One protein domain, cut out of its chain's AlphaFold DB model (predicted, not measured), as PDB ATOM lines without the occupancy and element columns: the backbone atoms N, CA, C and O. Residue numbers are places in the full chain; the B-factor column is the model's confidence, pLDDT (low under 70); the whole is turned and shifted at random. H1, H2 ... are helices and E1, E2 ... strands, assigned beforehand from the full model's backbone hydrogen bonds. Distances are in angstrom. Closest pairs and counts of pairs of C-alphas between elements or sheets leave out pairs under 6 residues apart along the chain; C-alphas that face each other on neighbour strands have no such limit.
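Overview. This is residues 2 to 203 of the 1206 residues of the protein "Beta_helix domain-containing protein" of Acidimicrobiales bacterium (UniProt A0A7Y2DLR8). With little regular structure, the domain is mostly loops, with a strongly twisted sheet, E2 E1 E3 E7, towards one end, the pair E4 and E8 near the middle, the hairpin E5 and E6 by E7, and H1 towards the other end. Of 202 printed residues, 47 are in named elements, E1 to E8 then H1, class mixed; the sheets are antiparallel. It is compact, radius of gyration of the C-alphas 16.4 A, spans 47 by 38 by 31 A.

Along the chain. Find C-alpha 17 at (363.857, 278.542, 165.526), where E1, residues 17 to 22, begins its 16.8 A. Then come E2, 40 to 45; E3, 61 to 66, 16.9 A; E4, 88 to 92; E5, 97 to 99; E6, 105 to 107; E7, 135 to 139; E8, 150 to 152; and H1, 179 to 188, ending at C-alpha 188 (358.754, 259.810, 157.169).

Arrangement. Look within hydrogen-bond range: hairpin E1 and E2, 158 degrees between directions, has N 18 and O 44, 2.9 A; E1 and E3, N 21 and O 63, 2.8 A; E3 and E7, N 64 and O 136, 2.8 A; E4 and E8, N 90 and O 150, 2.9 A; hairpin E5 and E6, N 98 and O 106, 2.9 A. The closest C-alphas of E5 and E7, Leu 97 and Phe 136, are 5.6 A apart. H1 is not on the four-stranded sheet, and its every O i to N i+4 pair is within range.

Size, cuts and confidence. The printed part has no cut; its farthest C-alphas, Ala 28 and Gly 78, are 53.6 A apart. Long links include E6 to E7, 27 residues. Among residues under pLDDT 70 are 25 to 32 and 165 to 174.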
ATOM      1  N   ASN A   2     345.994 270.815 157.505       67.44
ATOM      2  CA  ASN A   2     345.639 270.322 156.166       67.44
ATOM      3  C   ASN A   2     346.196 271.185 154.993       67.44
ATOM      4  O   ASN A   2     345.957 270.873 153.826       67.44
ATOM      5  N   GLY A   3     346.883 272.295 155.292       69.69
ATOM      6  CA  GLY A   3     347.464 273.227 154.322       69.69
ATOM      7  C   GLY A   3     346.508 274.280 153.743       69.69
ATOM      8  O   GLY A   3     346.868 274.926 152.764       69.69
ATOM      9  N   ASP A   4     345.310 274.466 154.305       76.00
ATOM     10  CA  ASP A   4     344.278 275.390 153.797       76.00
ATOM     11  C   ASP A   4     344.492 276.880 154.133       76.00
ATOM     12  O   ASP A   4     343.795 277.736 153.581       76.00
ATOM     13  N   ALA A   5     345.497 277.181 154.960       79.62
ATOM     14  CA  ALA A   5     345.826 278.507 155.483       79.62
ATOM     15  C   ALA A   5     344.737 279.154 156.365       79.62
ATOM     16  O   ALA A   5     344.585 280.378 156.372       79.62
ATOM     17  N   ASP A   6     344.031 278.350 157.160       82.75
ATOM     18  CA  ASP A   6     343.479 278.756 158.457       82.75
ATOM     19  C   ASP A   6     344.478 278.407 159.593       82.75
ATOM     20  O   ASP A   6     345.436 277.648 159.421       82.75
ATOM     21  N   LEU A   7     344.265 278.970 160.781       87.19
ATOM     22  CA  LEU A   7     344.883 278.543 162.040       87.19
ATOM     23  C   LEU A   7     343.974 277.591 162.841       87.19
ATOM     24  O   LEU A   7     344.426 277.015 163.833       87.19
ATOM     25  N   ALA A   8     342.713 277.404 162.436       85.19
ATOM     26  CA  ALA A   8     341.713 276.608 163.152       85.19
ATOM     27  C   ALA A   8     342.096 275.130 163.392       85.19
ATOM     28  O   ALA A   8     341.687 274.566 164.407       85.19
ATOM     29  N   ASP A   9     342.892 274.515 162.508       81.44
ATOM     30  CA  ASP A   9     343.413 273.141 162.649       81.44
ATOM     31  C   ASP A   9     344.927 273.091 162.984       81.44
ATOM     32  O   ASP A   9     345.586 272.049 162.856       81.44
ATOM     33  N   SER A  10     345.507 274.231 163.372       86.31
ATOM     34  CA  SER A  10     346.941 274.348 163.635       86.31
ATOM     35  C   SER A  10     347.336 273.745 164.989       86.31
ATOM     36  O   SER A  10     346.663 273.913 166.008       86.31
ATOM     37  N   THR A  11     348.476 273.052 165.004       89.94
ATOM     38  CA  THR A  11     349.090 272.513 166.224       89.94
ATOM     39  C   THR A  11     350.272 273.391 166.607       89.94
ATOM     40  O   THR A  11     351.142 273.659 165.783       89.94
ATOM     41  N   ALA A  12     350.337 273.815 167.867       90.94
ATOM     42  CA  ALA A  12     351.452 274.604 168.372       90.94
ATOM     43  C   ALA A  12     352.729 273.748 168.510       90.94
ATOM     44  O   ALA A  12     352.742 272.779 169.271       90.94
ATOM     45  N   VAL A  13     353.806 274.115 167.804       92.38
ATOM     46  CA  VAL A  13     355.077 273.364 167.778       92.38
ATOM     47  C   VAL A  13     356.157 274.073 168.597       92.38
ATOM     48  O   VAL A  13     356.406 275.268 168.425       92.38
ATOM     49  N   ALA A  14     356.819 273.330 169.485       93.81
ATOM     50  CA  ALA A  14     357.892 273.819 170.350       93.81
ATOM     51  C   ALA A  14     359.279 273.656 169.704       93.81
ATOM     52  O   ALA A  14     359.492 272.757 168.900       93.81
ATOM     53  N   GLY A  15     360.249 274.486 170.098       93.44
ATOM     54  CA  GLY A  15     361.637 274.393 169.625       93.44
ATOM     55  C   GLY A  15     361.918 275.020 168.253       93.44
ATOM     56  O   GLY A  15     363.089 275.168 167.901       93.44
ATOM     57  N   VAL A  16     360.885 275.459 167.525       93.94
ATOM     58  CA  VAL A  16     361.009 276.083 166.198       93.94
ATOM     59  C   VAL A  16     361.851 277.348 166.304       93.94
ATOM     60  O   VAL A  16     361.577 278.225 167.125       93.94
ATOM     61  N   THR A  17     362.895 277.443 165.487       94.75
ATOM     62  CA  THR A  17     363.857 278.542 165.526       94.75
ATOM     63  C   THR A  17     363.317 279.767 164.797       94.75
ATOM     64  O   THR A  17     363.037 279.724 163.600       94.75
ATOM     65  N   VAL A  18     363.239 280.886 165.519       94.75
ATOM     66  CA  VAL A  18     362.833 282.200 165.003       94.75
ATOM     67  C   VAL A  18     364.005 283.165 165.148       94.75
ATOM     68  O   VAL A  18     364.562 283.317 166.238       94.75
ATOM     69  N   ARG A  19     364.403 283.838 164.069       95.19
ATOM     70  CA  ARG A  19     365.491 284.829 164.080       95.19
ATOM     71  C   ARG A  19     364.936 286.227 163.871       95.19
ATOM     72  O   ARG A  19     364.078 286.427 163.022       95.19
ATOM     73  N   VAL A  20     365.437 287.187 164.644       94.19
ATOM     74  CA  VAL A  20     364.984 288.584 164.641       94.19
ATOM     75  C   VAL A  20     366.126 289.482 164.184       94.19
ATOM     76  O   VAL A  20     367.145 289.600 164.870       94.19
ATOM     77  N   TYR A  21     365.938 290.133 163.043       93.62
ATOM     78  CA  TYR A  21     366.856 291.081 162.426       93.62
ATOM     79  C   TYR A  21     366.308 292.500 162.583       93.62
ATOM     80  O   TYR A  21     365.093 292.713 162.572       93.62
ATOM     81  N   ARG A  22     367.192 293.486 162.745       91.56
ATOM     82  CA  ARG A  22     366.782 294.891 162.756       91.56
ATOM     83  C   ARG A  22     366.741 295.432 161.337       91.56
ATOM     84  O   ARG A  22     367.765 295.428 160.677       91.56
ATOM     85  N   ASP A  23     365.597 295.972 160.961       89.19
ATOM     86  CA  ASP A  23     365.384 296.689 159.707       89.19
ATOM     87  C   ASP A  23     366.101 298.055 159.783       89.19
ATOM     88  O   ASP A  23     365.877 298.820 160.738       89.19
ATOM     89  N   LEU A  24     367.035 298.333 158.867       85.69
ATOM     90  CA  LEU A  24     367.958 299.476 158.969       85.69
ATOM     91  C   LEU A  24     367.819 300.582 157.907       85.69
ATOM     92  O   LEU A  24     368.666 301.481 157.904       85.69
ATOM     93  N   ALA A  25     366.737 300.621 157.119       67.44
ATOM     94  CA  ALA A  25     366.311 301.817 156.370       67.44
ATOM     95  C   ALA A  25     367.433 302.489 155.559       67.44
ATOM     96  O   ALA A  25     367.676 303.699 155.653       67.44
ATOM     97  N   SER A  26     368.146 301.672 154.783       60.03
ATOM     98  CA  SER A  26     369.231 302.095 153.892       60.03
ATOM     99  C   SER A  26     368.716 302.817 152.639       60.03
ATOM    100  O   SER A  26     369.375 303.744 152.161       60.03
ATOM    101  N   ASP A  27     367.531 302.434 152.152       54.50
ATOM    102  CA  ASP A  27     366.954 302.876 150.881       54.50
ATOM    103  C   ASP A  27     365.731 303.805 151.015       54.50
ATOM    104  O   ASP A  27     365.006 303.842 152.008       54.50
ATOM    105  N   ALA A  28     365.514 304.605 149.967       45.91
ATOM    106  CA  ALA A  28     364.397 305.546 149.833       45.91
ATOM    107  C   ALA A  28     363.155 304.854 149.201       45.91
ATOM    108  O   ALA A  28     363.294 303.773 148.637       45.91
ATOM    109  N   PRO A  29     361.939 305.444 149.259       49.66
ATOM    110  CA  PRO A  29     360.688 304.736 149.588       49.66
ATOM    111  C   PRO A  29     360.053 303.883 148.463       49.66
ATOM    112  O   PRO A  29     358.906 304.102 148.070       49.66
ATOM    113  N   ALA A  30     360.790 302.900 147.953       51.09
ATOM    114  CA  ALA A  30     360.243 301.700 147.323       51.09
ATOM    115  C   ALA A  30     359.836 300.668 148.404       51.09
ATOM    116  O   ALA A  30     359.870 300.976 149.597       51.09
ATOM    117  N   LEU A  31     359.460 299.442 148.010       57.09
ATOM    118  CA  LEU A  31     359.428 298.332 148.968       57.09
ATOM    119  C   LEU A  31     360.859 298.056 149.440       57.09
ATOM    120  O   LEU A  31     361.702 297.614 148.666       57.09
ATOM    121  N   GLU A  32     361.099 298.327 150.715       68.75
ATOM    122  CA  GLU A  32     362.295 297.931 151.453       68.75
ATOM    123  C   GLU A  32     362.339 296.399 151.523       68.75
ATOM    124  O   GLU A  32     361.409 295.770 152.033       68.75
ATOM    125  N   THR A  33     363.375 295.801 150.936       76.69
ATOM    126  CA  THR A  33     363.566 294.347 150.886       76.69
ATOM    127  C   THR A  33     364.617 293.916 151.907       76.69
ATOM    128  O   THR A  33     365.678 294.537 151.923       76.69
ATOM    129  N   PRO A  34     364.384 292.842 152.681       87.19
ATOM    130  CA  PRO A  34     365.310 292.380 153.716       87.19
ATOM    131  C   PRO A  34     366.698 292.051 153.146       87.19
ATOM    132  O   PRO A  34     366.807 291.248 152.211       87.19
ATOM    133  N   ASP A  35     367.752 292.667 153.695       86.56
ATOM    134  CA  ASP A  35     369.083 292.688 153.072       86.56
ATOM    135  C   ASP A  35     370.237 292.200 153.987       86.56
ATOM    136  O   ASP A  35     370.046 291.414 154.918       86.56
ATOM    137  N   ALA A  36     371.483 292.553 153.638       86.50
ATOM    138  CA  ALA A  36     372.696 292.196 154.384       86.50
ATOM    139  C   ALA A  36     373.236 293.324 155.292       86.50
ATOM    140  O   ALA A  36     374.234 293.121 155.990       86.50
ATOM    141  N   ALA A  37     372.627 294.511 155.265       87.62
ATOM    142  CA  ALA A  37     372.869 295.599 156.202       87.62
ATOM    143  C   ALA A  37     372.057 295.419 157.497       87.62
ATOM    144  O   ALA A  37     372.537 295.835 158.553       87.62
ATOM    145  N   ASP A  38     370.896 294.759 157.427       91.19
ATOM    146  CA  ASP A  38     370.029 294.401 158.558       91.19
ATOM    147  C   ASP A  38     370.698 293.404 159.541       91.19
ATOM    148  O   ASP A  38     370.875 292.220 159.227       91.19
ATOM    149  N   PRO A  39     371.093 293.810 160.767       91.88
ATOM    150  CA  PRO A  39     371.816 292.932 161.678       91.88
ATOM    151  C   PRO A  39     370.881 291.989 162.442       91.88
ATOM    152  O   PRO A  39     369.889 292.414 163.040       91.88
ATOM    153  N   LEU A  40     371.275 290.715 162.532       94.38
ATOM    154  CA  LEU A  40     370.693 289.749 163.466       94.38
ATOM    155  C   LEU A  40     370.844 290.256 164.911       94.38
ATOM    156  O   LEU A  40     371.962 290.474 165.383       94.38
ATOM    157  N   LEU A  41     369.727 290.406 165.622       93.94
ATOM    158  CA  LEU A  41     369.695 290.787 167.037       93.94
ATOM    159  C   LEU A  41     369.541 289.585 167.971       93.94
ATOM    160  O   LEU A  41     370.103 289.588 169.066       93.94
ATOM    161  N   ALA A  42     368.750 288.588 167.569       94.25
ATOM    162  CA  ALA A  42     368.459 287.417 168.385       94.25
ATOM    163  C   ALA A  42     368.098 286.192 167.541       94.25
ATOM    164  O   ALA A  42     367.400 286.301 166.536       94.25
ATOM    165  N   THR A  43     368.504 285.023 168.032       95.69
ATOM    166  CA  THR A  43     367.929 283.724 167.667       95.69
ATOM    167  C   THR A  43     367.137 283.233 168.874       95.69
ATOM    168  O   THR A  43     367.655 283.232 169.992       95.69
ATOM    169  N   LEU A  44     365.884 282.858 168.651       95.06
ATOM    170  CA  LEU A  44     364.906 282.428 169.643       95.06
ATOM    171  C   LEU A  44     364.373 281.044 169.255       95.06
ATOM    172  O   LEU A  44     364.517 280.625 168.109       95.06
ATOM    173  N   THR A  45     363.720 280.362 170.191       96.38
ATOM    174  CA  THR A  45     362.942 279.145 169.922       96.38
ATOM    175  C   THR A  45     361.530 279.299 170.469       96.38
ATOM    176  O   THR A  45     361.351 279.962 171.495       96.38
ATOM    177  N   THR A  46     360.544 278.664 169.840       96.12
ATOM    178  CA  THR A  46     359.188 278.570 170.396       96.12
ATOM    179  C   THR A  46     359.152 277.729 171.676       96.12
ATOM    180  O   THR A  46     359.938 276.793 171.858       96.12
ATOM    181  N   ASP A  47     358.248 278.075 172.589       94.50
ATOM    182  CA  ASP A  47     357.988 277.345 173.827       94.50
ATOM    183  C   ASP A  47     356.977 276.197 173.637       94.50
ATOM    184  O   ASP A  47     356.508 275.923 172.533       94.50
ATOM    185  N   ALA A  48     356.615 275.519 174.731       91.44
ATOM    186  CA  ALA A  48     355.648 274.415 174.737       91.44
ATOM    187  C   ALA A  48     354.208 274.806 174.323       91.44
ATOM    188  O   ALA A  48     353.339 273.942 174.265       91.44
ATOM    189  N   THR A  49     353.946 276.090 174.064       90.69
ATOM    190  CA  THR A  49     352.683 276.626 173.530       90.69
ATOM    191  C   THR A  49     352.847 277.218 172.126       90.69
ATOM    192  O   THR A  49     351.970 277.940 171.660       90.69
ATOM    193  N   GLY A  50     353.969 276.937 171.449       91.75
ATOM    194  CA  GLY A  50     354.300 277.475 170.125       91.75
ATOM    195  C   GLY A  50     354.740 278.940 170.137       91.75
ATOM    196  O   GLY A  50     354.996 279.516 169.083       91.75
ATOM    197  N   ARG A  51     354.858 279.569 171.312       92.12
ATOM    198  CA  ARG A  51     355.081 281.014 171.431       92.12
ATOM    199  C   ARG A  51     356.556 281.354 171.542       92.12
ATOM    200  O   ARG A  51     357.318 280.693 172.239       92.12
ATOM    201  N   TRP A  52     356.955 282.438 170.890       93.00
ATOM    202  CA  TRP A  52     358.274 283.056 171.017       93.00
ATOM    203  C   TRP A  52     358.119 284.471 171.601       93.00
ATOM    204  O   TRP A  52     357.019 285.022 171.657       93.00
ATOM    205  N   THR A  53     359.192 285.079 172.117       91.00
ATOM    206  CA  THR A  53     359.126 286.435 172.700       91.00
ATOM    207  C   THR A  53     360.473 287.149 172.617       91.00
ATOM    208  O   THR A  53     361.471 286.672 173.154       91.00
ATOM    209  N   PHE A  54     360.496 288.339 172.008       90.94
ATOM    210  CA  PHE A  54     361.685 289.194 171.935       90.94
ATOM    211  C   PHE A  54     361.588 290.389 172.901       90.94
ATOM    212  O   PHE A  54     361.173 291.487 172.538       90.94
ATOM    213  N   ALA A  55     362.007 290.189 174.154       85.00
ATOM    214  CA  ALA A  55     361.869 291.187 175.225       85.00
ATOM    215  C   ALA A  55     362.716 292.473 175.058       85.00
ATOM    216  O   ALA A  55     362.533 293.421 175.817       85.00
ATOM    217  N   ASN A  56     363.634 292.519 174.084       81.25
ATOM    218  CA  ASN A  56     364.517 293.666 173.815       81.25
ATOM    219  C   ASN A  56     364.079 294.497 172.590       81.25
ATOM    220  O   ASN A  56     364.879 295.262 172.047       81.25
ATOM    221  N   ALA A  57     362.831 294.350 172.136       76.94
ATOM    222  CA  ALA A  57     362.281 295.125 171.030       76.94
ATOM    223  C   ALA A  57     362.216 296.628 171.372       76.94
ATOM    224  O   ALA A  57     361.424 297.067 172.206       76.94
ATOM    225  N   THR A  58     363.057 297.432 170.721       81.06
ATOM    226  CA  THR A  58     362.967 298.902 170.734       81.06
ATOM    227  C   THR A  58     362.138 299.390 169.552       81.06
ATOM    228  O   THR A  58     362.223 298.789 168.486       81.06
ATOM    229  N   THR A  59     361.431 300.515 169.689       82.19
ATOM    230  CA  THR A  59     360.585 301.071 168.619       82.19
ATOM    231  C   THR A  59     361.321 301.210 167.284       82.19
ATOM    232  O   THR A  59     362.384 301.834 167.204       82.19
ATOM    233  N   GLY A  60     360.739 300.611 166.247       83.56
ATOM    234  CA  GLY A  60     361.292 300.483 164.904       83.56
ATOM    235  C   GLY A  60     360.744 299.240 164.206       83.56
ATOM    236  O   GLY A  60     359.902 298.529 164.765       83.56
ATOM    237  N   ASN A  61     361.251 298.979 163.004       87.69
ATOM    238  CA  ASN A  61     360.876 297.824 162.199       87.69
ATOM    239  C   ASN A  61     361.894 296.683 162.358       87.69
ATOM    240  O   ASN A  61     363.059 296.896 162.717       87.69
ATOM    241  N   PHE A  62     361.432 295.462 162.108       90.81
ATOM    242  CA  PHE A  62     362.192 294.225 162.233       90.81
ATOM    243  C   PHE A  62     361.808 293.269 161.109       90.81
ATOM    244  O   PHE A  62     360.636 293.201 160.731       90.81
ATOM    245  N   TRP A  63     362.775 292.481 160.648       92.75
ATOM    246  CA  TRP A  63     362.522 291.294 159.836       92.75
ATOM    247  C   TRP A  63     362.661 290.054 160.708       92.75
ATOM    248  O   TRP A  63     363.594 289.941 161.508       92.75
ATOM    249  N   LEU A  64     361.727 289.126 160.565       93.75
ATOM    250  CA  LEU A  64     361.709 287.860 161.273       93.75
ATOM    251  C   LEU A  64     361.782 286.723 160.267       93.75
ATOM    252  O   LEU A  64     361.135 286.784 159.224       93.75
ATOM    253  N   THR A  65     362.569 285.698 160.586       94.69
ATOM    254  CA  THR A  65     362.671 284.482 159.774       94.69
ATOM    255  C   THR A  65     362.369 283.253 160.619       94.69
ATOM    256  O   THR A  65     362.766 283.191 161.788       94.69
ATOM    257  N   VAL A  66     361.653 282.289 160.040       93.25
ATOM    258  CA  VAL A  66     361.306 281.013 160.681       93.25
ATOM    259  C   VAL A  66     362.067 279.891 159.982       93.25
ATOM    260  O   VAL A  66     362.063 279.812 158.760       93.25
ATOM    261  N   ASP A  67     362.744 279.043 160.752       90.75
ATOM    262  CA  ASP A  67     363.539 277.927 160.232       90.75
ATOM    263  C   ASP A  67     362.653 276.680 160.093       90.75
ATOM    264  O   ASP A  67     362.429 275.947 161.063       90.75
ATOM    265  N   SER A  68     362.106 276.451 158.902       89.38
ATOM    266  CA  SER A  68     361.100 275.402 158.654       89.38
ATOM    267  C   SER A  68     361.620 273.984 158.927       89.38
ATOM    268  O   SER A  68     360.859 273.124 159.365       89.38
ATOM    269  N   ARG A  69     362.937 273.756 158.800       85.44
ATOM    270  CA  ARG A  69     363.604 272.487 159.168       85.44
ATOM    271  C   ARG A  69     363.650 272.208 160.673       85.44
ATOM    272  O   ARG A  69     364.065 271.129 161.079       85.44
ATOM    273  N   THR A  70     363.282 273.180 161.507       89.19
ATOM    274  CA  THR A  70     363.219 273.019 162.972       89.19
ATOM    275  C   THR A  70     361.801 272.770 163.488       89.19
ATOM    276  O   THR A  70     361.586 272.738 164.698       89.19
ATOM    277  N   ILE A  71     360.838 272.588 162.580       91.69
ATOM    278  CA  ILE A  71     359.466 272.199 162.899       91.69
ATOM    279  C   ILE A  71     359.425 270.680 163.065       91.69
ATOM    280  O   ILE A  71     359.687 269.937 162.125       91.69
ATOM    281  N   ASP A  72     359.096 270.224 164.271       91.56
ATOM    282  CA  ASP A  72     358.842 268.813 164.557       91.56
ATOM    283  C   ASP A  72     357.480 268.401 163.952       91.56
ATOM    284  O   ASP A  72     356.462 268.989 164.336       91.56
ATOM    285  N   PRO A  73     357.415 267.429 163.016       90.50
ATOM    286  CA  PRO A  73     356.146 266.907 162.501       90.50
ATOM    287  C   PRO A  73     355.371 266.077 163.537       90.50
ATOM    288  O   PRO A  73     354.192 265.791 163.331       90.50
ATOM    289  N   GLY A  74     356.007 265.675 164.643       90.25
ATOM    290  CA  GLY A  74     355.433 264.789 165.647       90.25
ATOM    291  C   GLY A  74     355.807 263.319 165.399       90.25
ATOM    292  O   GLY A  74     356.993 263.002 165.297       90.25
ATOM    293  N   PRO A  75     354.847 262.372 165.377       93.31
ATOM    294  CA  PRO A  75     355.150 260.953 165.193       93.31
ATOM    295  C   PRO A  75     355.877 260.661 163.870       93.31
ATOM    296  O   PRO A  75     355.352 260.910 162.788       93.31
ATOM    297  N   LEU A  76     357.072 260.076 163.968       94.38
ATOM    298  CA  LEU A  76     357.882 259.649 162.827       94.38
ATOM    299  C   LEU A  76     357.843 258.130 162.639       94.38
ATOM    300  O   LEU A  76     357.780 257.360 163.604       94.38
ATOM    301  N   ASN A  77     357.954 257.709 161.384       93.06
ATOM    302  CA  ASN A  77     358.041 256.313 160.988       93.06
ATOM    303  C   ASN A  77     359.385 255.668 161.353       93.06
ATOM    304  O   ASN A  77     360.404 256.325 161.579       93.06
ATOM    305  N   GLY A  78     359.379 254.334 161.429       90.19
ATOM    306  CA  GLY A  78     360.474 253.526 161.970       90.19
ATOM    307  C   GLY A  78     361.782 253.610 161.178       90.19
ATOM    308  O   GLY A  78     362.062 252.743 160.354       90.19
ATOM    309  N   GLY A  79     362.614 254.604 161.492       86.12
ATOM    310  CA  GLY A  79     363.921 254.836 160.871       86.12
ATOM    311  C   GLY A  79     364.137 256.268 160.375       86.12
ATOM    312  O   GLY A  79     365.285 256.622 160.116       86.12
ATOM    313  N   ALA A  80     363.075 257.075 160.292       89.31
ATOM    314  CA  ALA A  80     363.147 258.492 159.953       89.31
ATOM    315  C   ALA A  80     363.590 259.357 161.149       89.31
ATOM    316  O   ALA A  80     363.446 258.972 162.315       89.31
ATOM    317  N   ILE A  81     364.106 260.548 160.849       85.69
ATOM    318  CA  ILE A  81     364.417 261.619 161.803       85.69
ATOM    319  C   ILE A  81     363.799 262.947 161.341       85.69
ATOM    320  O   ILE A  81     363.510 263.130 160.164       85.69
ATOM    321  N   VAL A  82     363.634 263.906 162.262       82.31
ATOM    322  CA  VAL A  82     362.979 265.208 161.992       82.31
ATOM    323  C   VAL A  82     363.597 265.957 160.801       82.31
ATOM    324  O   VAL A  82     362.902 266.687 160.108       82.31
ATOM    325  N   THR A  83     364.890 265.769 160.513       79.44
ATOM    326  CA  THR A  83     365.552 266.473 159.404       79.44
ATOM    327  C   THR A  83     365.390 265.818 158.025       79.44
ATOM    328  O   THR A  83     365.802 266.412 157.026       79.44
ATOM    329  N   ASP A  84     364.729 264.657 157.940       80.31
ATOM    330  CA  ASP A  84     364.265 264.083 156.668       80.31
ATOM    331  C   ASP A  84     363.054 264.859 156.103       80.31
ATOM    332  O   ASP A  84     362.902 264.967 154.878       80.31
ATOM    333  N   THR A  85     362.225 265.416 157.001       87.94
ATOM    334  CA  THR A  85     360.931 266.067 156.731       87.94
ATOM    335  C   THR A  85     361.039 267.588 156.679       87.94
ATOM    336  O   THR A  85     361.494 268.203 157.644       87.94
ATOM    337  N   TRP A  86     360.592 268.222 155.593       87.69
ATOM    338  CA  TRP A  86     360.623 269.684 155.431       87.69
ATOM    339  C   TRP A  86     359.204 270.226 155.219       87.69
ATOM    340  O   TRP A  86     358.529 269.825 154.270       87.69
ATOM    341  N   ALA A  87     358.754 271.135 156.088       90.56
ATOM    342  CA  ALA A  87     357.457 271.798 155.958       90.56
ATOM    343  C   ALA A  87     357.551 273.082 155.124       90.56
ATOM    344  O   ALA A  87     358.546 273.801 155.194       90.56
ATOM    345  N   GLU A  88     356.479 273.408 154.408       90.69
ATOM    346  CA  GLU A  88     356.317 274.687 153.718       90.69
ATOM    347  C   GLU A  88     355.439 275.658 154.499       90.69
ATOM    348  O   GLU A  88     354.515 275.233 155.201       90.69
ATOM    349  N   GLN A  89     355.693 276.965 154.367       91.38
ATOM    350  CA  GLN A  89     354.782 277.965 154.926       91.38
ATOM    351  C   GLN A  89     353.447 277.925 154.176       91.38
ATOM    352  O   GLN A  89     353.396 277.713 152.964       91.38
ATOM    353  N   THR A  90     352.363 278.108 154.930       91.44
ATOM    354  CA  THR A  90     350.992 278.208 154.408       91.44
ATOM    355  C   THR A  90     350.273 279.451 154.929       91.44
ATOM    356  O   THR A  90     349.517 280.065 154.180       91.44
ATOM    357  N   TYR A  91     350.555 279.880 156.166       93.12
ATOM    358  CA  TYR A  91     349.982 281.078 156.790       93.12
ATOM    359  C   TYR A  91     351.070 282.010 157.327       93.12
ATOM    360  O   TYR A  91     352.069 281.549 157.893       93.12
ATOM    361  N   GLY A  92     350.849 283.321 157.244       92.81
ATOM    362  CA  GLY A  92     351.665 284.317 157.935       92.81
ATOM    363  C   GLY A  92     350.924 285.628 158.222       92.81
ATOM    364  O   GLY A  92     349.849 285.869 157.665       92.81
ATOM    365  N   PRO A  93     351.484 286.483 159.095       93.44
ATOM    366  CA  PRO A  93     350.864 287.742 159.486       93.44
ATOM    367  C   PRO A  93     350.970 288.803 158.380       93.44
ATOM    368  O   PRO A  93     351.674 288.643 157.378       93.44
ATOM    369  N   GLN A  94     350.310 289.940 158.585       91.31
ATOM    370  CA  GLN A  94     350.522 291.169 157.827       91.31
ATOM    371  C   GLN A  94     352.016 291.534 157.800       91.31
ATOM    372  O   GLN A  94     352.644 291.705 158.843       91.31
ATOM    373  N   GLY A  95     352.573 291.709 156.601       90.00
ATOM    374  CA  GLY A  95     354.002 291.941 156.393       90.00
ATOM    375  C   GLY A  95     354.825 290.681 156.101       90.00
ATOM    376  O   GLY A  95     356.035 290.803 155.918       90.00
ATOM    377  N   SER A  96     354.222 289.494 156.010       92.56
ATOM    378  CA  SER A  96     354.855 288.328 155.376       92.56
ATOM    379  C   SER A  96     355.228 288.611 153.928       92.56
ATOM    380  O   SER A  96     354.438 289.180 153.175       92.56
ATOM    381  N   LEU A  97     356.422 288.181 153.529       90.25
ATOM    382  CA  LEU A  97     356.823 288.139 152.132       90.25
ATOM    383  C   LEU A  97     356.254 286.875 151.488       90.25
ATOM    384  O   LEU A  97     356.465 285.778 151.999       90.25
ATOM    385  N   ARG A  98     355.534 287.044 150.377       87.88
ATOM    386  CA  ARG A  98     354.959 285.948 149.587       87.88
ATOM    387  C   ARG A  98     355.330 286.058 148.109       87.88
ATOM    388  O   ARG A  98     355.403 287.169 147.577       87.88
ATOM    389  N   ALA A  99     355.540 284.928 147.446       83.31
ATOM    390  CA  ALA A  99     355.874 284.861 146.030       83.31
ATOM    391  C   ALA A  99     354.710 285.347 145.144       83.31
ATOM    392  O   ALA A  99     353.546 285.058 145.398       83.31
ATOM    393  N   LEU A 100     355.036 286.074 144.073       75.69
ATOM    394  CA  LEU A 100     354.100 286.587 143.061       75.69
ATOM    395  C   LEU A 100     354.159 285.759 141.764       75.69
ATOM    396  O   LEU A 100     354.133 286.294 140.652       75.69
ATOM    397  N   GLY A 101     354.295 284.441 141.883       66.44
ATOM    398  CA  GLY A 101     354.538 283.588 140.728       66.44
ATOM    399  C   GLY A 101     355.972 283.704 140.205       66.44
ATOM    400  O   GLY A 101     356.940 283.681 140.964       66.44
ATOM    401  N   ALA A 102     356.113 283.826 138.884       54.28
ATOM    402  CA  ALA A 102     357.380 283.695 138.161       54.28
ATOM    403  C   ALA A 102     358.350 284.893 138.330       54.28
ATOM    404  O   ALA A 102     358.631 285.619 137.375       54.28
ATOM    405  N   GLY A 103     358.900 285.074 139.536       57.84
ATOM    406  CA  GLY A 103     360.049 285.954 139.799       57.84
ATOM    407  C   GLY A 103     359.743 287.285 140.493       57.84
ATOM    408  O   GLY A 103     360.453 288.264 140.263       57.84
ATOM    409  N   GLY A 104     358.708 287.343 141.335       74.25
ATOM    410  CA  GLY A 104     358.416 288.500 142.186       74.25
ATOM    411  C   GLY A 104     358.055 288.099 143.615       74.25
ATOM    412  O   GLY A 104     357.714 286.947 143.871       74.25
ATOM    413  N   THR A 105     358.071 289.073 144.522       84.44
ATOM    414  CA  THR A 105     357.639 288.929 145.918       84.44
ATOM    415  C   THR A 105     356.840 290.171 146.317       84.44
ATOM    416  O   THR A 105     357.197 291.281 145.917       84.44
ATOM    417  N   GLU A 106     355.796 290.017 147.130       87.06
ATOM    418  CA  GLU A 106     355.078 291.130 147.767       87.06
ATOM    419  C   GLU A 106     354.943 290.950 149.283       87.06
ATOM    420  O   GLU A 106     355.116 289.851 149.805       87.06
ATOM    421  N   LEU A 107     354.610 292.038 149.983       89.12
ATOM    422  CA  LEU A 107     354.230 292.017 151.396       89.12
ATOM    423  C   LEU A 107     352.717 291.792 151.531       89.12
ATOM    424  O   LEU A 107     351.930 292.484 150.882       89.12
ATOM    425  N   THR A 108     352.296 290.886 152.414       89.69
ATOM    426  CA  THR A 108     350.880 290.693 152.751       89.69
ATOM    427  C   THR A 108     350.269 291.958 153.362       89.69
ATOM    428  O   THR A 108     350.810 292.562 154.290       89.69
ATOM    429  N   ALA A 109     349.092 292.349 152.870       89.25
ATOM    430  CA  ALA A 109     348.347 293.499 153.390       89.25
ATOM    431  C   ALA A 109     347.549 293.193 154.676       89.25
ATOM    432  O   ALA A 109     347.097 294.120 155.350       89.25
ATOM    433  N   ALA A 110     347.372 291.915 155.011       91.25
ATOM    434  CA  ALA A 110     346.682 291.390 156.189       91.25
ATOM    435  C   ALA A 110     347.226 289.984 156.505       91.25
ATOM    436  O   ALA A 110     347.913 289.401 155.664       91.25
ATOM    437  N   ASP A 111     346.905 289.450 157.680       90.88
ATOM    438  CA  ASP A 111     347.209 288.062 158.048       90.88
ATOM    439  C   ASP A 111     346.440 287.088 157.134       90.88
ATOM    440  O   ASP A 111     345.326 287.400 156.696       90.88
ATOM    441  N   GLY A 112     347.025 285.934 156.802       90.38
ATOM    442  CA  GLY A 112     346.402 284.967 155.894       90.38
ATOM    443  C   GLY A 112     347.393 284.130 155.075       90.38
ATOM    444  O   GLY A 112     348.520 283.897 155.519       90.38
ATOM    445  N   PRO A 113     346.995 283.663 153.874       89.12
ATOM    446  CA  PRO A 113     347.791 282.740 153.073       89.12
ATOM    447  C   PRO A 113     349.113 283.322 152.563       89.12
ATOM    448  O   PRO A 113     349.168 284.378 151.917       89.12
ATOM    449  N   VAL A 114     350.169 282.558 152.844       89.31
ATOM    450  CA  VAL A 114     351.579 282.785 152.513       89.31
ATOM    451  C   VAL A 114     352.155 281.419 152.149       89.31
ATOM    452  O   VAL A 114     352.679 280.712 153.004       89.31
ATOM    453  N   VAL A 115     351.967 281.008 150.895       87.31
ATOM    454  CA  VAL A 115     352.329 279.668 150.409       87.31
ATOM    455  C   VAL A 115     353.678 279.716 149.697       87.31
ATOM    456  O   VAL A 115     353.827 280.476 148.741       87.31
ATOM    457  N   GLY A 116     354.654 278.927 150.165       82.50
ATOM    458  CA  GLY A 116     356.033 278.962 149.645       82.50
ATOM    459  C   GLY A 116     356.710 280.333 149.814       82.50
ATOM    460  O   GLY A 116     357.437 280.773 148.921       82.50
ATOM    461  N   GLY A 117     356.357 281.031 150.904       88.25
ATOM    462  CA  GLY A 117     357.017 282.229 151.432       88.25
ATOM    463  C   GLY A 117     357.544 283.244 150.409       88.25
ATOM    464  O   GLY A 117     356.921 283.533 149.386       88.25
ATOM    465  N   ARG A 118     358.695 283.850 150.708       86.25
ATOM    466  CA  ARG A 118     359.376 284.861 149.890       86.25
ATOM    467  C   ARG A 118     359.708 284.355 148.483       86.25
ATOM    468  O   ARG A 118     359.693 285.166 147.550       86.25
ATOM    469  N   THR A 119     360.035 283.069 148.330       79.62
ATOM    470  CA  THR A 119     360.486 282.471 147.061       79.62
ATOM    471  C   THR A 119     359.982 281.038 146.883       79.62
ATOM    472  O   THR A 119     360.716 280.100 147.181       79.62
ATOM    473  N   GLY A 120     358.804 280.864 146.275       70.62
ATOM    474  CA  GLY A 120     358.130 279.564 146.095       70.62
ATOM    475  C   GLY A 120     358.801 278.538 145.168       70.62
ATOM    476  O   GLY A 120     358.145 277.589 144.747       70.62
ATOM    477  N   THR A 121     360.081 278.720 144.830       70.25
ATOM    478  CA  THR A 121     360.936 277.664 144.257       70.25
ATOM    479  C   THR A 121     362.272 277.466 144.992       70.25
ATOM    480  O   THR A 121     362.998 276.517 144.704       70.25
ATOM    481  N   GLY A 122     362.623 278.329 145.951       71.56
ATOM    482  CA  GLY A 122     363.887 278.263 146.688       71.56
ATOM    483  C   GLY A 122     363.736 277.543 148.026       71.56
ATOM    484  O   GLY A 122     362.745 277.734 148.718       71.56
ATOM    485  N   SER A 123     364.730 276.749 148.431       75.38
ATOM    486  CA  SER A 123     364.723 276.155 149.772       75.38
ATOM    487  C   SER A 123     365.031 277.167 150.877       75.38
ATOM    488  O   SER A 123     365.927 278.010 150.744       75.38
ATOM    489  N   ASP A 124     364.357 277.006 152.018       73.38
ATOM    490  CA  ASP A 124     364.649 277.739 153.241       73.38
ATOM    491  C   ASP A 124     366.131 277.691 153.599       73.38
ATOM    492  O   ASP A 124     366.721 276.640 153.830       73.38
ATOM    493  N   THR A 125     366.755 278.857 153.693       74.19
ATOM    494  CA  THR A 125     368.105 279.001 154.236       74.19
ATOM    495  C   THR A 125     368.150 280.147 155.243       74.19
ATOM    496  O   THR A 125     369.007 281.032 155.176       74.19
ATOM    497  N   ALA A 126     367.247 280.083 156.233       71.62
ATOM    498  CA  ALA A 126     367.067 281.017 157.350       71.62
ATOM    499  C   ALA A 126     368.316 281.342 158.202       71.62
ATOM    500  O   ALA A 126     368.224 282.148 159.127       71.62
ATOM    501  N   THR A 127     369.493 280.783 157.910       78.25
ATOM    502  CA  THR A 127     370.759 281.142 158.576       78.25
ATOM    503  C   THR A 127     371.230 282.570 158.265       78.25
ATOM    504  O   THR A 127     371.944 283.157 159.082       78.25
ATOM    505  N   ALA A 128     370.799 283.161 157.145       84.31
ATOM    506  CA  ALA A 128     371.006 284.569 156.812       84.31
ATOM    507  C   ALA A 128     369.734 285.182 156.206       84.31
ATOM    508  O   ALA A 128     369.052 284.543 155.409       84.31
ATOM    509  N   LEU A 129     369.433 286.439 156.549       88.88
ATOM    510  CA  LEU A 129     368.195 287.111 156.137       88.88
ATOM    511  C   LEU A 129     368.044 287.201 154.605       88.88
ATOM    512  O   LEU A 129     366.979 286.913 154.071       88.88
ATOM    513  N   VAL A 130     369.134 287.508 153.897       85.81
ATOM    514  CA  VAL A 130     369.180 287.545 152.423       85.81
ATOM    515  C   VAL A 130     368.782 286.229 151.745       85.81
ATOM    516  O   VAL A 130     368.318 286.266 150.605       85.81
ATOM    517  N   THR A 131     368.950 285.081 152.408       82.56
ATOM    518  CA  THR A 131     368.695 283.742 151.841       82.56
ATOM    519  C   THR A 131     367.486 283.031 152.457       82.56
ATOM    520  O   THR A 131     366.928 282.152 151.815       82.56
ATOM    521  N   ALA A 132     367.026 283.446 153.641       88.25
ATOM    522  CA  ALA A 132     365.816 282.943 154.293       88.25
ATOM    523  C   ALA A 132     364.590 282.916 153.361       88.25
ATOM    524  O   ALA A 132     364.369 283.861 152.608       88.25
ATOM    525  N   GLU A 133     363.786 281.859 153.415       87.31
ATOM    526  CA  GLU A 133     362.554 281.752 152.611       87.31
ATOM    527  C   GLU A 133     361.398 282.380 153.415       87.31
ATOM    528  O   GLU A 133     360.923 283.474 153.103       87.31
ATOM    529  N   HIS A 134     361.077 281.786 154.565       91.88
ATOM    530  CA  HIS A 134     359.952 282.164 155.429       91.88
ATOM    531  C   HIS A 134     360.221 283.456 156.211       91.88
ATOM    532  O   HIS A 134     360.682 283.420 157.357       91.88
ATOM    533  N   VAL A 135     359.970 284.610 155.582       93.06
ATOM    534  CA  VAL A 135     360.298 285.947 156.112       93.06
ATOM    535  C   VAL A 135     359.056 286.826 156.285       93.06
ATOM    536  O   VAL A 135     358.222 286.930 155.385       93.06
ATOM    537  N   PHE A 136     358.958 287.539 157.411       93.44
ATOM    538  CA  PHE A 136     357.926 288.558 157.640       93.44
ATOM    539  C   PHE A 136     358.449 289.808 158.356       93.44
ATOM    540  O   PHE A 136     359.412 289.755 159.120       93.44
ATOM    541  N   ARG A 137     357.815 290.954 158.097       90.94
ATOM    542  CA  ARG A 137     358.107 292.244 158.733       90.94
ATOM    543  C   ARG A 137     357.233 292.442 159.971       90.94
ATOM    544  O   ARG A 137     356.045 292.146 159.932       90.94
ATOM    545  N   ALA A 138     357.783 293.023 161.033       89.75
ATOM    546  CA  ALA A 138     357.013 293.474 162.191       89.75
ATOM    547  C   ALA A 138     357.457 294.868 162.665       89.75
ATOM    548  O   ALA A 138     358.650 295.168 162.732       89.75
ATOM    549  N   GLU A 139     356.496 295.711 163.046       87.00
ATOM    550  CA  GLU A 139     356.735 297.023 163.659       87.00
ATOM    551  C   GLU A 139     356.540 296.938 165.183       87.00
ATOM    552  O   GLU A 139     355.439 296.668 165.670       87.00
ATOM    553  N   ALA A 140     357.595 297.203 165.959       81.19
ATOM    554  CA  ALA A 140     357.570 297.097 167.421       81.19
ATOM    555  C   ALA A 140     357.191 298.420 168.115       81.19
ATOM    556  O   ALA A 140     357.935 298.948 168.948       81.19
ATOM    557  N   VAL A 141     356.024 298.979 167.789       75.62
ATOM    558  CA  VAL A 141     355.457 300.133 168.525       75.62
ATOM    559  C   VAL A 141     354.977 299.765 169.936       75.62
ATOM    560  O   VAL A 141     354.983 300.613 170.827       75.62
ATOM    561  N   ALA A 142     354.594 298.506 170.148       72.31
ATOM    562  CA  ALA A 142     354.163 297.926 171.418       72.31
ATOM    563  C   ALA A 142     354.368 296.392 171.380       72.31
ATOM    564  O   ALA A 142     354.651 295.854 170.306       72.31
ATOM    565  N   PRO A 143     354.216 295.662 172.503       69.75
ATOM    566  CA  PRO A 143     354.146 294.202 172.473       69.75
ATOM    567  C   PRO A 143     352.953 293.727 171.629       69.75
ATOM    568  O   PRO A 143     351.806 294.029 171.963       69.75
ATOM    569  N   ARG A 144     353.234 292.982 170.555       75.38
ATOM    570  CA  ARG A 144     352.249 292.234 169.758       75.38
ATOM    571  C   ARG A 144     352.075 290.810 170.301       75.38
ATOM    572  O   ARG A 144     352.981 290.278 170.942       75.38
ATOM    573  N   LEU A 145     350.911 290.216 170.048       75.19
ATOM    574  CA  LEU A 145     350.518 288.841 170.417       75.19
ATOM    575  C   LEU A 145     349.799 288.121 169.253       75.19
ATOM    576  O   LEU A 145     349.083 287.151 169.472       75.19
ATOM    577  N   ASP A 146     349.977 288.660 168.050       78.38
ATOM    578  CA  ASP A 146     349.189 288.492 166.824       78.38
ATOM    579  C   ASP A 146     350.109 288.236 165.608       78.38
ATOM    580  O   ASP A 146     349.825 288.644 164.488       78.38
ATOM    581  N   LEU A 147     351.274 287.622 165.845       89.62
ATOM    582  CA  LEU A 147     352.305 287.347 164.836       89.62
ATOM    583  C   LEU A 147     352.454 285.835 164.627       89.62
ATOM    584  O   LEU A 147     353.524 285.263 164.851       89.62
ATOM    585  N   ASP A 148     351.346 285.208 164.240       91.81
ATOM    586  CA  ASP A 148     351.229 283.764 164.053       91.81
ATOM    587  C   ASP A 148     351.600 283.347 162.620       91.81
ATOM    588  O   ASP A 148     351.173 283.957 161.638       91.81
ATOM    589  N   THR A 149     352.390 282.280 162.495       92.50
ATOM    590  CA  THR A 149     352.761 281.639 161.225       92.50
ATOM    591  C   THR A 149     352.434 280.151 161.294       92.50
ATOM    592  O   THR A 149     352.623 279.522 162.334       92.50
ATOM    593  N   ALA A 150     351.957 279.569 160.190       92.88
ATOM    594  CA  ALA A 150     351.663 278.138 160.115       92.88
ATOM    595  C   ALA A 150     352.261 277.492 158.866       92.88
ATOM    596  O   ALA A 150     352.433 278.119 157.816       92.88
ATOM    597  N   PHE A 151     352.571 276.209 159.016       93.06
ATOM    598  CA  PHE A 151     353.333 275.400 158.077       93.06
ATOM    599  C   PHE A 151     352.641 274.050 157.865       93.06
ATOM    600  O   PHE A 151     351.933 273.564 158.751       93.06
ATOM    601  N   SER A 152     352.863 273.431 156.709       92.88
ATOM    602  CA  SER A 152     352.387 272.080 156.410       92.88
ATOM    603  C   SER A 152     353.454 271.275 155.674       92.88
ATOM    604  O   SER A 152     354.138 271.784 154.790       92.88
ATOM    605  N   PHE A 153     353.571 269.996 156.022       92.88
ATOM    606  CA  PHE A 153     354.410 269.029 155.311       92.88
ATOM    607  C   PHE A 153     353.727 268.484 154.043       92.88
ATOM    608  O   PHE A 153     354.365 267.790 153.253       92.88
ATOM    609  N   ASN A 154     352.445 268.814 153.837       93.31
ATOM    610  CA  ASN A 154     351.589 268.168 152.845       93.31
ATOM    611  C   ASN A 154     351.309 269.010 151.588       93.31
ATOM    612  O   ASN A 154     350.675 268.520 150.656       93.31
ATOM    613  N   VAL A 155     351.766 270.266 151.539       91.94
ATOM    614  CA  VAL A 155     351.575 271.122 150.358       91.94
ATOM    615  C   VAL A 155     352.681 270.902 149.322       91.94
ATOM    616  O   VAL A 155     353.864 270.872 149.661       91.94
ATOM    617  N   VAL A 156     352.296 270.796 148.049       92.62
ATOM    618  CA  VAL A 156     353.219 270.845 146.904       92.62
ATOM    619  C   VAL A 156     353.059 272.202 146.233       92.62
ATOM    620  O   VAL A 156     352.038 272.483 145.612       92.62
ATOM    621  N   THR A 157     354.062 273.057 146.391       89.12
ATOM    622  CA  THR A 157     354.079 274.448 145.914       89.12
ATOM    623  C   THR A 157     354.901 274.618 144.637       89.12
ATOM    624  O   THR A 157     354.708 275.584 143.896       89.12
ATOM    625  N   ASN A 158     355.799 273.669 144.363       87.62
ATOM    626  CA  ASN A 158     356.904 273.815 143.430       87.62
ATOM    627  C   ASN A 158     356.973 272.649 142.423       87.62
ATOM    628  O   ASN A 158     356.764 271.485 142.772       87.62
ATOM    629  N   LEU A 159     357.297 272.979 141.170       87.69
ATOM    630  CA  LEU A 159     357.401 272.055 140.028       87.69
ATOM    631  C   LEU A 159     358.854 271.734 139.638       87.69
ATOM    632  O   LEU A 159     359.103 271.098 138.613       87.69
ATOM    633  N   GLU A 160     359.817 272.178 140.440       82.50
ATOM    634  CA  GLU A 160     361.191 271.680 140.417       82.50
ATOM    635  C   GLU A 160     361.300 270.344 141.200       82.50
ATOM    636  O   GLU A 160     360.309 269.801 141.693       82.50
ATOM    637  N   GLY A 161     362.498 269.756 141.281       74.12
ATOM    638  CA  GLY A 161     362.754 268.538 142.069       74.12
ATOM    639  C   GLY A 161     362.364 267.200 141.428       74.12
ATOM    640  O   GLY A 161     362.528 266.142 142.041       74.12
ATOM    641  N   GLY A 162     361.916 267.202 140.171       77.88
ATOM    642  CA  GLY A 162     361.719 265.979 139.382       77.88
ATOM    643  C   GLY A 162     363.016 265.234 139.016       77.88
ATOM    644  O   GLY A 162     362.949 264.114 138.516       77.88
ATOM    645  N   ASP A 163     364.196 265.794 139.299       80.44
ATOM    646  CA  ASP A 163     365.500 265.167 139.043       80.44
ATOM    647  C   ASP A 163     366.150 264.556 140.305       80.44
ATOM    648  O   ASP A 163     365.555 264.509 141.383       80.44
ATOM    649  N   ALA A 164     367.369 264.029 140.156       70.50
ATOM    650  CA  ALA A 164     368.111 263.351 141.219       70.50
ATOM    651  C   ALA A 164     368.870 264.284 142.192       70.50
ATOM    652  O   ALA A 164     369.480 263.791 143.141       70.50
ATOM    653  N   THR A 165     368.888 265.605 141.985       61.75
ATOM    654  CA  THR A 165     369.634 266.542 142.849       61.75
ATOM    655  C   THR A 165     368.985 266.709 144.228       61.75
ATOM    656  O   THR A 165     369.695 266.796 145.230       61.75
ATOM    657  N   ASP A 166     367.659 266.578 144.309       60.22
ATOM    658  CA  ASP A 166     366.889 266.553 145.563       60.22
ATOM    659  C   ASP A 166     366.926 265.197 146.305       60.22
ATOM    660  O   ASP A 166     366.368 265.057 147.394       60.22
ATOM    661  N   LEU A 167     367.635 264.188 145.782       57.41
ATOM    662  CA  LEU A 167     367.971 262.966 146.539       57.41
ATOM    663  C   LEU A 167     369.121 263.187 147.542       57.41
ATOM    664  O   LEU A 167     369.602 262.249 148.180       57.41
ATOM    665  N   ALA A 168     369.579 264.430 147.678       53.31
ATOM    666  CA  ALA A 168     370.578 264.834 148.646       53.31
ATOM    667  C   ALA A 168     370.126 264.608 150.112       53.31
ATOM    668  O   ALA A 168     368.945 264.764 150.443       53.31
ATOM    669  N   PRO A 169     371.067 264.314 151.031       56.81
ATOM    670  CA  PRO A 169     370.849 264.479 152.467       56.81
ATOM    671  C   PRO A 169     370.580 265.946 152.836       56.81
ATOM    672  O   PRO A 169     371.045 266.850 152.136       56.81
ATOM    673  N   GLU A 170     369.917 266.156 153.979       55.91
ATOM    674  CA  GLU A 170     369.557 267.440 154.618       55.91
ATOM    675  C   GLU A 170     370.432 268.641 154.207       55.91
ATOM    676  O   GLU A 170     369.946 269.589 153.596       55.91
ATOM    677  N   GLY A 171     371.739 268.595 154.490       53.94
ATOM    678  CA  GLY A 171     372.675 269.703 154.253       53.94
ATOM    679  C   GLY A 171     373.046 269.980 152.787       53.94
ATOM    680  O   GLY A 171     374.022 270.692 152.548       53.94
ATOM    681  N   THR A 172     372.337 269.390 151.822       56.66
ATOM    682  CA  THR A 172     372.643 269.475 150.381       56.66
ATOM    683  C   THR A 172     371.424 269.535 149.448       56.66
ATOM    684  O   THR A 172     371.632 269.801 148.266       56.66
ATOM    685  N   ARG A 173     370.183 269.337 149.927       67.69
ATOM    686  CA  ARG A 173     368.972 269.643 149.133       67.69
ATOM    687  C   ARG A 173     368.879 271.159 148.921       67.69
ATOM    688  O   ARG A 173     369.174 271.925 149.839       67.69
ATOM    689  N   THR A 174     368.478 271.591 147.727       67.62
ATOM    690  CA  THR A 174     368.430 273.022 147.349       67.62
ATOM    691  C   THR A 174     367.030 273.544 147.051       67.62
ATOM    692  O   THR A 174     366.855 274.756 146.922       67.62
ATOM    693  N   VAL A 175     366.044 272.651 146.983       75.81
ATOM    694  CA  VAL A 175     364.668 272.938 146.577       75.81
ATOM    695  C   VAL A 175     363.702 272.481 147.680       75.81
ATOM    696  O   VAL A 175     364.004 271.561 148.440       75.81
ATOM    697  N   GLN A 176     362.564 273.159 147.813       82.50
ATOM    698  CA  GLN A 176     361.523 272.892 148.812       82.50
ATOM    699  C   GLN A 176     360.141 272.893 148.134       82.50
ATOM    700  O   GLN A 176     360.024 273.318 146.981       82.50
ATOM    701  N   GLY A 177     359.134 272.316 148.800       87.56
ATOM    702  CA  GLY A 177     357.749 272.293 148.312       87.56
ATOM    703  C   GLY A 177     357.501 271.425 147.074       87.56
ATOM    704  O   GLY A 177     356.477 271.571 146.413       87.56
ATOM    705  N   THR A 178     358.438 270.540 146.726       90.06
ATOM    706  CA  THR A 178     358.363 269.695 145.526       90.06
ATOM    707  C   THR A 178     357.531 268.435 145.766       90.06
ATOM    708  O   THR A 178     357.462 267.921 146.883       90.06
ATOM    709  N   MET A 179     356.977 267.858 144.694       92.62
ATOM    710  CA  MET A 179     356.339 266.528 144.715       92.62
ATOM    711  C   MET A 179     357.244 265.460 145.361       92.62
ATOM    712  O   MET A 179     356.790 264.633 146.151       92.62
ATOM    713  N   ARG A 180     358.557 265.505 145.085       90.75
ATOM    714  CA  ARG A 180     359.537 264.595 145.698       90.75
ATOM    715  C   ARG A 180     359.624 264.790 147.215       90.75
ATOM    716  O   ARG A 180     359.666 263.795 147.939       90.75
ATOM    717  N   GLN A 181     359.631 266.036 147.691       89.62
ATOM    718  CA  GLN A 181     359.652 266.346 149.122       89.62
ATOM    719  C   GLN A 181     358.327 265.974 149.809       89.62
ATOM    720  O   GLN A 181     358.376 265.500 150.941       89.62
ATOM    721  N   PHE A 182     357.172 266.084 149.136       94.00
ATOM    722  CA  PHE A 182     355.902 265.563 149.661       94.00
ATOM    723  C   PHE A 182     355.966 264.049 149.895       94.00
ATOM    724  O   PHE A 182     355.704 263.592 151.005       94.00
ATOM    725  N   VAL A 183     356.386 263.258 148.898       93.81
ATOM    726  CA  VAL A 183     356.459 261.797 149.073       93.81
ATOM    727  C   VAL A 183     357.492 261.417 150.148       93.81
ATOM    728  O   VAL A 183     357.235 260.535 150.964       93.81
ATOM    729  N   GLN A 184     358.617 262.138 150.246       91.44
ATOM    730  CA  GLN A 184     359.575 261.969 151.351       91.44
ATOM    731  C   GLN A 184     358.972 262.319 152.723       91.44
ATOM    732  O   GLN A 184     359.194 261.573 153.676       91.44
ATOM    733  N   ASN A 185     358.188 263.399 152.824       93.12
ATOM    734  CA  ASN A 185     357.465 263.769 154.042       93.12
ATOM    735  C   ASN A 185     356.464 262.676 154.433       93.12
ATOM    736  O   ASN A 185     356.528 262.178 155.553       93.12
ATOM    737  N   SER A 186     355.604 262.253 153.500       95.56
ATOM    738  CA  SER A 186     354.572 261.242 153.760       95.56
ATOM    739  C   SER A 186     355.152 259.906 154.228       95.56
ATOM    740  O   SER A 186     354.623 259.284 155.138       95.56
ATOM    741  N   ASN A 187     356.304 259.496 153.690       95.00
ATOM    742  CA  ASN A 187     356.983 258.273 154.114       95.00
ATOM    743  C   ASN A 187     357.602 258.380 155.518       95.00
ATOM    744  O   ASN A 187     357.717 257.372 156.222       95.00
ATOM    745  N   ALA A 188     358.046 259.574 155.915       93.94
ATOM    746  CA  ALA A 188     358.754 259.810 157.169       93.94
ATOM    747  C   ALA A 188     357.820 260.149 158.346       93.94
ATOM    748  O   ALA A 188     358.136 259.790 159.481       93.94
ATOM    749  N   ILE A 189     356.682 260.796 158.092       94.12
ATOM    750  CA  ILE A 189     355.665 261.166 159.088       94.12
ATOM    751  C   ILE A 189     354.653 260.023 159.208       94.12
ATOM    752  O   ILE A 189     354.117 259.574 158.204       94.12
ATOM    753  N   ALA A 190     354.388 259.545 160.422       92.94
ATOM    754  CA  ALA A 190     353.547 258.368 160.635       92.94
ATOM    755  C   ALA A 190     352.049 258.720 160.707       92.94
ATOM    756  O   ALA A 190     351.594 259.294 161.703       92.94
ATOM    757  N   GLY A 191     351.271 258.297 159.707       90.88
ATOM    758  CA  GLY A 191     349.815 258.447 159.658       90.88
ATOM    759  C   GLY A 191     349.324 259.131 158.374       90.88
ATOM    760  O   GLY A 191     350.132 259.639 157.609       90.88
ATOM    761  N   PRO A 192     348.000 259.183 158.131       92.56
ATOM    762  CA  PRO A 192     347.449 259.583 156.834       92.56
ATOM    763  C   PRO A 192     347.936 260.957 156.348       92.56
ATOM    764  O   PRO A 192     347.676 261.983 156.982       92.56
ATOM    765  N   ASN A 193     348.596 260.972 155.190       94.75
ATOM    766  CA  ASN A 193     349.156 262.168 154.565       94.75
ATOM    767  C   ASN A 193     348.437 262.455 153.240       94.75
ATOM    768  O   ASN A 193     348.606 261.728 152.265       94.75
ATOM    769  N   VAL A 194     347.640 263.521 153.194       95.12
ATOM    770  CA  VAL A 194     346.900 263.942 151.991       95.12
ATOM    771  C   VAL A 194     347.628 265.109 151.343       95.12
ATOM    772  O   VAL A 194     347.788 266.143 151.992       95.12
ATOM    773  N   MET A 195     348.080 264.941 150.100       96.19
ATOM    774  CA  MET A 195     348.713 266.001 149.319       96.19
ATOM    775  C   MET A 195     347.736 267.154 149.100       96.19
ATOM    776  O   MET A 195     346.539 266.947 148.935       96.19
ATOM    777  N   ARG A 196     348.256 268.378 149.059       93.25
ATOM    778  CA  ARG A 196     347.516 269.550 148.595       93.25
ATOM    779  C   ARG A 196     348.362 270.264 147.553       93.25
ATOM    780  O   ARG A 196     349.377 270.870 147.902       93.25
ATOM    781  N   PHE A 197     347.987 270.187 146.282       94.25
ATOM    782  CA  PHE A 197     348.712 270.908 145.242       94.25
ATOM    783  C   PHE A 197     348.353 272.402 145.308       94.25
ATOM    784  O   PHE A 197     347.195 272.790 145.210       94.25
ATOM    785  N   VAL A 198     349.336 273.267 145.559       91.88
ATOM    786  CA  VAL A 198     349.138 274.717 145.729       91.88
ATOM    787  C   VAL A 198     350.235 275.482 144.974       91.88
ATOM    788  O   VAL A 198     351.117 276.081 145.595       91.88
ATOM    789  N   PRO A 199     350.238 275.439 143.631       88.75
ATOM    790  CA  PRO A 199     351.350 275.931 142.827       88.75
ATOM    791  C   PRO A 199     351.625 277.423 143.053       88.75
ATOM    792  O   PRO A 199     350.821 278.295 142.719       88.75
ATOM    793  N   ALA A 200     352.826 277.725 143.551       84.56
ATOM    794  CA  ALA A 200     353.328 279.081 143.778       84.56
ATOM    795  C   ALA A 200     353.823 279.765 142.483       84.56
ATOM    796  O   ALA A 200     354.421 280.840 142.531       84.56
ATOM    797  N   VAL A 201     353.572 279.155 141.317       82.12
ATOM    798  CA  VAL A 201     353.925 279.634 139.971       82.12
ATOM    799  C   VAL A 201     352.714 279.557 139.029       82.12
ATOM    800  O   VAL A 201     351.841 278.716 139.232       82.12
ATOM    801  N   PRO A 202     352.624 280.393 137.973       85.94
ATOM    802  CA  PRO A 202     351.596 280.240 136.941       85.94
ATOM    803  C   PRO A 202     351.720 278.902 136.196       85.94
ATOM    804  O   PRO A 202     352.801 278.310 136.165       85.94
ATOM    805  N   THR A 203     350.640 278.472 135.538       90.38
ATOM    806  CA  THR A 203     350.631 277.327 134.609       90.38
ATOM    807  C   THR A 203     351.776 277.450 133.603       90.38
ATOM    808  O   THR A 203     351.853 278.437 132.864       90.38
TER     809      THR A 203